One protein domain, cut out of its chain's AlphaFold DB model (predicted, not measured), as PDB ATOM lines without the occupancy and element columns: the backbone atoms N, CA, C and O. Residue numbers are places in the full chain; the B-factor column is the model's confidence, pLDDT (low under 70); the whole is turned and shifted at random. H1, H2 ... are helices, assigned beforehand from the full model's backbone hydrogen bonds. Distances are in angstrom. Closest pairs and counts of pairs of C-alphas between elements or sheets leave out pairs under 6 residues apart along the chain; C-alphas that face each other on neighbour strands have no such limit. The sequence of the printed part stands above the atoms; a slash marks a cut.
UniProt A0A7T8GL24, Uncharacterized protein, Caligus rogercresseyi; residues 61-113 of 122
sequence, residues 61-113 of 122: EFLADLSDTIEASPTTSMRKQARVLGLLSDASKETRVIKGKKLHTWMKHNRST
ATOM      1  N   GLU A  61     234.291 178.702 288.109       84.62
ATOM      2  CA  GLU A  61     233.595 179.632 289.009       84.62
ATOM      3  C   GLU A  61     233.435 181.023 288.387       84.62
ATOM      4  O   GLU A  61     232.330 181.545 288.313       84.62
ATOM      5  N   PHE A  62     234.508 181.585 287.818       84.62
ATOM      6  CA  PHE A  62     234.439 182.888 287.153       84.62
ATOM      7  C   PHE A  62     233.459 182.894 285.969       84.62
ATOM      8  O   PHE A  62     232.815 183.906 285.698       84.62
ATOM      9  N   LEU A  63     233.382 181.790 285.220       87.38
ATOM     10  CA  LEU A  63     232.460 181.684 284.091       87.38
ATOM     11  C   LEU A  63     231.005 181.567 284.557       87.38
ATOM     12  O   LEU A  63     230.143 182.150 283.904       87.38
ATOM     13  N   ALA A  64     230.751 180.878 285.673       89.31
ATOM     14  CA  ALA A  64     229.434 180.824 286.301       89.31
ATOM     15  C   ALA A  64     228.999 182.220 286.780       89.31
ATOM     16  O   ALA A  64     227.978 182.723 286.319       89.31
ATOM     17  N   ASP A  65     229.844 182.914 287.550       87.19
ATOM     18  CA  ASP A  65     229.569 184.280 288.025       87.19
ATOM     19  C   ASP A  65     229.330 185.266 286.865       87.19
ATOM     20  O   ASP A  65     228.483 186.166 286.920       87.19
ATOM     21  N   LEU A  66     230.094 185.126 285.775       87.94
ATOM     22  CA  LEU A  66     229.895 185.932 284.574       87.94
ATOM     23  C   LEU A  66     228.547 185.628 283.905       87.94
ATOM     24  O   LEU A  66     227.888 186.565 283.460       87.94
ATOM     25  N   SER A  67     228.139 184.358 283.835       90.31
ATOM     26  CA  SER A  67     226.833 183.970 283.290       90.31
ATOM     27  C   SER A  67     225.706 184.602 284.099       90.31
ATOM     28  O   SER A  67     224.892 185.337 283.541       90.31
ATOM     29  N   ASP A  68     225.744 184.444 285.423       91.19
ATOM     30  CA  ASP A  68     224.726 184.963 286.339       91.19
ATOM     31  C   ASP A  68     224.601 186.492 286.237       91.19
ATOM     32  O   ASP A  68     223.502 187.052 286.197       91.19
ATOM     33  N   THR A  69     225.731 187.201 286.126       87.50
ATOM     34  CA  THR A  69     225.725 188.668 285.975       87.50
ATOM     35  C   THR A  69     225.212 189.147 284.613       87.50
ATOM     36  O   THR A  69     224.673 190.257 284.527       87.50
ATOM     37  N   ILE A  70     225.371 188.353 283.549       90.75
ATOM     38  CA  ILE A  70     224.800 188.647 282.226       90.75
ATOM     39  C   ILE A  70     223.295 188.380 282.239       90.75
ATOM     40  O   ILE A  70     222.538 189.239 281.790       90.75
ATOM     41  N   GLU A  71     222.859 187.249 282.790       92.50
ATOM     42  CA  GLU A  71     221.442 186.880 282.881       92.50
ATOM     43  C   GLU A  71     220.644 187.870 283.735       92.50
ATOM     44  O   GLU A  71     219.576 188.323 283.326       92.50
ATOM     45  N   ALA A  72     221.196 188.304 284.873       91.50
ATOM     46  CA  ALA A  72     220.543 189.278 285.743       91.50
ATOM     47  C   ALA A  72     220.388 190.669 285.102       91.50
ATOM     48  O   ALA A  72     219.516 191.448 285.493       91.50
ATOM     49  N   SER A  73     221.265 191.057 284.170       88.56
ATOM     50  CA  SER A  73     221.232 192.387 283.547       88.56
ATOM     51  C   SER A  73     221.899 192.401 282.162       88.56
ATOM     52  O   SER A  73     222.999 192.957 282.012       88.56
ATOM     53  N   PRO A  74     221.220 191.886 281.119       90.44
ATOM     54  CA  PRO A  74     221.823 191.615 279.808       90.44
ATOM     55  C   PRO A  74     222.242 192.872 279.037       90.44
ATOM     56  O   PRO A  74     223.126 192.825 278.187       90.44
ATOM     57  N   THR A  75     221.650 194.026 279.348       92.19
ATOM     58  CA  THR A  75     221.970 195.316 278.713       92.19
ATOM     59  C   THR A  75     223.135 196.048 279.385       92.19
ATOM     60  O   THR A  75     223.535 197.135 278.958       92.19
ATOM     61  N   THR A  76     223.703 195.481 280.453       88.81
ATOM     62  CA  THR A  76     224.797 196.115 281.185       88.81
ATOM     63  C   THR A  76     226.073 196.135 280.352       88.81
ATOM     64  O   THR A  76     226.504 195.125 279.812       88.81
ATOM     65  N   SER A  77     226.746 197.289 280.301       87.06
ATOM     66  CA  SER A  77     228.032 197.375 279.605       87.06
ATOM     67  C   SER A  77     229.085 196.446 280.224       87.06
ATOM     68  O   SER A  77     229.242 196.384 281.449       87.06
ATOM     69  N   MET A  78     229.911 195.837 279.368       84.25
ATOM     70  CA  MET A  78     231.052 194.999 279.766       84.25
ATOM     71  C   MET A  78     231.958 195.663 280.811       84.25
ATOM     72  O   MET A  78     232.535 195.002 281.669       84.25
ATOM     73  N   ARG A  79     232.097 196.995 280.771       81.50
ATOM     74  CA  ARG A  79     232.911 197.736 281.744       81.50
ATOM     75  C   ARG A  79     232.318 197.687 283.150       81.50
ATOM     76  O   ARG A  79     233.071 197.604 284.119       81.50
ATOM     77  N   LYS A  80     230.994 197.793 283.265       82.56
ATOM     78  CA  LYS A  80     230.296 197.724 284.551       82.56
ATOM     79  C   LYS A  80     230.341 196.291 285.090       82.56
ATOM     80  O   LYS A  80     230.689 196.126 286.253       82.56
ATOM     81  N   GLN A  81     230.164 195.284 284.234       84.62
ATOM     82  CA  GLN A  81     230.358 193.868 284.590       84.62
ATOM     83  C   GLN A  81     231.791 193.580 285.070       84.62
ATOM     84  O   GLN A  81     231.988 193.045 286.155       84.62
ATOM     85  N   ALA A  82     232.813 194.047 284.346       81.88
ATOM     86  CA  ALA A  82     234.215 193.872 284.735       81.88
ATOM     87  C   ALA A  82     234.576 194.543 286.073       81.88
ATOM     88  O   ALA A  82     235.561 194.166 286.710       81.88
ATOM     89  N   ARG A  83     233.805 195.552 286.500       79.44
ATOM     90  CA  ARG A  83     233.947 196.159 287.827       79.44
ATOM     91  C   ARG A  83     233.343 195.272 288.914       79.44
ATOM     92  O   ARG A  83     233.977 195.130 289.950       79.44
ATOM     93  N   VAL A  84     232.154 194.714 288.674       81.00
ATOM     94  CA  VAL A  84     231.472 193.798 289.606       81.00
ATOM     95  C   VAL A  84     232.312 192.540 289.822       81.00
ATOM     96  O   VAL A  84     232.575 192.175 290.957       81.00
ATOM     97  N   LEU A  85     232.852 191.968 288.744       80.25
ATOM     98  CA  LEU A  85     233.674 190.753 288.770       80.25
ATOM     99  C   LEU A  85     235.132 190.981 289.224       80.25
ATOM    100  O   LEU A  85     235.986 190.121 289.025       80.25
ATOM    101  N   GLY A  86     235.476 192.167 289.741       78.69
ATOM    102  CA  GLY A  86     236.828 192.454 290.246       78.69
ATOM    103  C   GLY A  86     237.956 192.383 289.197       78.69
ATOM    104  O   GLY A  86     239.135 192.371 289.545       78.69
ATOM    105  N   LEU A  87     237.632 192.368 287.898       77.50
ATOM    106  CA  LEU A  87     238.610 192.207 286.811       77.50
ATOM    107  C   LEU A  87     239.488 193.446 286.598       77.50
ATOM    108  O   LEU A  87     240.572 193.356 286.013       77.50
ATOM    109  N   LEU A  88     239.019 194.605 287.063       73.69
ATOM    110  CA  LEU A  88     239.737 195.873 287.025       73.69
ATOM    111  C   LEU A  88     240.411 196.130 288.374       73.69
ATOM    112  O   LEU A  88     239.756 196.585 289.313       73.69
ATOM    113  N   SER A  89     241.726 195.909 288.444       72.50
ATOM    114  CA  SER A  89     242.510 196.277 289.627       72.50
ATOM    115  C   SER A  89     242.518 197.790 289.842       72.50
ATOM    116  O   SER A  89     242.490 198.565 288.879       72.50
ATOM    117  N   ASP A  90     242.604 198.223 291.100       75.94
ATOM    118  CA  ASP A  90     242.677 199.648 291.441       75.94
ATOM    119  C   ASP A  90     243.897 200.327 290.809       75.94
ATOM    120  O   ASP A  90     243.768 201.407 290.236       75.94
ATOM    121  N   ALA A  91     245.026 199.621 290.719       72.38
ATOM    122  CA  ALA A  91     246.212 200.080 289.992       72.38
ATOM    123  C   ALA A  91     245.946 200.340 288.492       72.38
ATOM    124  O   ALA A  91     246.443 201.312 287.912       72.38
ATOM    125  N   SER A  92     245.118 199.511 287.840       76.00
ATOM    126  CA  SER A  92     244.726 199.727 286.436       76.00
ATOM    127  C   SER A  92     243.824 200.955 286.286       76.00
ATOM    128  O   SER A  92     243.903 201.671 285.280       76.00
ATOM    129  N   LYS A  93     242.971 201.218 287.288       72.44
ATOM    130  CA  LYS A  93     242.119 202.415 287.346       72.44
ATOM    131  C   LYS A  93     242.982 203.664 287.511       72.44
ATOM    132  O   LYS A  93     242.828 204.606 286.734       72.44
ATOM    133  N   GLU A  94     243.929 203.639 288.439       78.44
ATOM    134  CA  GLU A  94     244.830 204.752 288.736       78.44
ATOM    135  C   GLU A  94     245.729 205.100 287.544       78.44
ATOM    136  O   GLU A  94     245.770 206.249 287.100       78.44
ATOM    137  N   THR A  95     246.321 204.088 286.902       82.62
ATOM    138  CA  THR A  95     247.104 204.262 285.667       82.62
ATOM    139  C   THR A  95     246.279 204.927 284.561       82.62
ATOM    140  O   THR A  95     246.770 205.802 283.840       82.62
ATOM    141  N   ARG A  96     245.004 204.542 284.411       80.75
ATOM    142  CA  ARG A  96     244.107 205.138 283.413       80.75
ATOM    143  C   ARG A  96     243.769 206.592 283.749       80.75
ATOM    144  O   ARG A  96     243.772 207.419 282.841       80.75
ATOM    145  N   VAL A  97     243.515 206.909 285.019       86.06
ATOM    146  CA  VAL A  97     243.264 208.289 285.474       86.06
ATOM    147  C   VAL A  97     244.474 209.175 285.188       86.06
ATOM    148  O   VAL A  97     244.314 210.258 284.626       86.06
ATOM    149  N   ILE A  98     245.685 208.700 285.489       88.88
ATOM    150  CA  ILE A  98     246.929 209.431 285.209       88.88
ATOM    151  C   ILE A  98     247.068 209.711 283.708       88.88
ATOM    152  O   ILE A  98     247.316 210.851 283.312       88.88
ATOM    153  N   LYS A  99     246.864 208.698 282.853       89.12
ATOM    154  CA  LYS A  99     246.923 208.866 281.390       89.12
ATOM    155  C   LYS A  99     245.865 209.846 280.877       89.12
ATOM    156  O   LYS A  99     246.185 210.698 280.053       89.12
ATOM    157  N   GLY A 100     244.638 209.769 281.396       90.44
ATOM    158  CA  GLY A 100     243.554 210.688 281.045       90.44
ATOM    159  C   GLY A 100     243.868 212.138 281.417       90.44
ATOM    160  O   GLY A 100     243.704 213.028 280.586       90.44
ATOM    161  N   LYS A 101     244.401 212.375 282.624       91.75
ATOM    162  CA  LYS A 101     244.849 213.708 283.057       91.75
ATOM    163  C   LYS A 101     245.942 214.255 282.138       91.75
ATOM    164  O   LYS A 101     245.836 215.396 281.700       91.75
ATOM    165  N   LYS A 102     246.943 213.440 281.786       90.81
ATOM    166  CA  LYS A 102     248.012 213.837 280.851       90.81
ATOM    167  C   LYS A 102     247.463 214.214 279.476       90.81
ATOM    168  O   LYS A 102     247.821 215.269 278.960       90.81
ATOM    169  N   LEU A 103     246.572 213.394 278.919       87.19
ATOM    170  CA  LEU A 103     245.942 213.664 277.625       87.19
ATOM    171  C   LEU A 103     245.133 214.963 277.658       87.19
ATOM    172  O   LEU A 103     245.278 215.799 276.776       87.19
ATOM    173  N   HIS A 104     244.323 215.155 278.695       84.06
ATOM    174  CA  HIS A 104     243.514 216.357 278.854       84.06
ATOM    175  C   HIS A 104     244.377 217.620 278.999       84.06
ATOM    176  O   HIS A 104     244.101 218.637 278.365       84.06
ATOM    177  N   THR A 105     245.457 217.556 279.785       90.75
ATOM    178  CA  THR A 105     246.430 218.652 279.883       90.75
ATOM    179  C   THR A 105     247.062 218.936 278.524       90.75
ATOM    180  O   THR A 105     247.102 220.091 278.109       90.75
ATOM    181  N   TRP A 106     247.498 217.906 277.800       88.94
ATOM    182  CA  TRP A 106     248.065 218.066 276.463       88.94
ATOM    183  C   TRP A 106     247.062 218.696 275.484       88.94
ATOM    184  O   TRP A 106     247.409 219.651 274.796       88.94
ATOM    185  N   MET A 107     245.804 218.245 275.479       84.19
ATOM    186  CA  MET A 107     244.735 218.808 274.642       84.19
ATOM    187  C   MET A 107     244.463 220.283 274.959       84.19
ATOM    188  O   MET A 107     244.265 221.070 274.040       84.19
ATOM    189  N   LYS A 108     244.490 220.682 276.240       83.25
ATOM    190  CA  LYS A 108     244.351 222.092 276.639       83.25
ATOM    191  C   LYS A 108     245.466 222.972 276.076       83.25
ATOM    192  O   LYS A 108     245.179 224.075 275.624       83.25
ATOM    193  N   HIS A 109     246.707 222.487 276.094       85.38
ATOM    194  CA  HIS A 109     247.856 223.228 275.560       85.38
ATOM    195  C   HIS A 109     247.866 223.259 274.024       85.38
ATOM    196  O   HIS A 109     248.307 224.237 273.438       85.38
ATOM    197  N   ASN A 110     247.330 222.224 273.370       83.69
ATOM    198  CA  ASN A 110     247.320 222.074 271.910       83.69
ATOM    199  C   ASN A 110     245.929 222.332 271.305       83.69
ATOM    200  O   ASN A 110     245.548 221.733 270.299       83.69
ATOM    201  N   ARG A 111     245.141 223.214 271.933       68.31
ATOM    202  CA  ARG A 111     243.727 223.451 271.598       68.31
ATOM    203  C   ARG A 111     243.515 223.959 270.168       68.31
ATOM    204  O   ARG A 111     242.481 223.670 269.583       68.31
ATOM    205  N   SER A 112     244.489 224.674 269.603       69.94
ATOM    206  CA  SER A 112     244.483 225.125 268.204       69.94
ATOM    207  C   SER A 112     244.555 223.965 267.201       69.94
ATOM    208  O   SER A 112     243.994 224.060 266.113       69.94
ATOM    209  N   THR A 113     245.204 222.861 267.577       68.19
ATOM    210  CA  THR A 113     245.359 221.648 266.758       68.19
ATOM    211  C   THR A 113     244.158 220.707 266.900       68.19
ATOM    212  O   THR A 113     243.792 220.004 265.958       68.19
TER     213      THR A 113
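Overview. This is residues 61 to 113 of the 122 residues of an uncharacterized protein of Caligus rogercresseyi (UniProt A0A7T8GL24). One long helix, H3, sticks out as an arm from a small, loose head made of two shorter helices, H1 and H2, which meet at a steep angle. The chain folds back nowhere along the arm, and much of the length of the whole comes from it. The printed part has 53 residues with three named helices, in the order H1, H2, H3, and no named strand; its class is all helix. It is extended, with a radius of gyration of the C-alphas of 16.6 A, and spans 49 by 24 by 10 A.

Arrangement. H3, residues 90 to 109, touches no helix. It is apart from H2, residues 78 to 84, and from H1, residues 61 to 72. H1 and H2 only just touch, with 3 pairs of C-alphas within 8 A, and H1 does so with residues 66 to 70 alone. Their closest C-alphas, those of Thr 69 and Gln 81, are 7.1 A apart. The two run opposite ways at a steep tilt of 66 degrees. In H1, H2 and H3 every O i to N i+4 pair is within hydrogen-bond range.

Along the chain. H3 runs 28.9 A from C-alpha 90 at (242.677, 199.648, 291.441) to C-alpha 109 at (247.856, 223.228, 275.560). H2, residues 78 to 84, measures 9.9 A. H1, residues 61 to 72, measures 16.6 A and begins with C-alpha 61 at (233.595, 179.632, 289.009).

Size, cuts and confidence. The two C-alphas farthest apart, those of Glu 61 and Ser 112, are 51.2 A apart. Residues 89 to 113, of which 90 to 109 belong to H3, stand free. The links from H1 to H2 and from H2 to H3 are tight, and the printed part has no cut. The mean pLDDT of the printed part is 83.8; residues 111 to 113 are under 70.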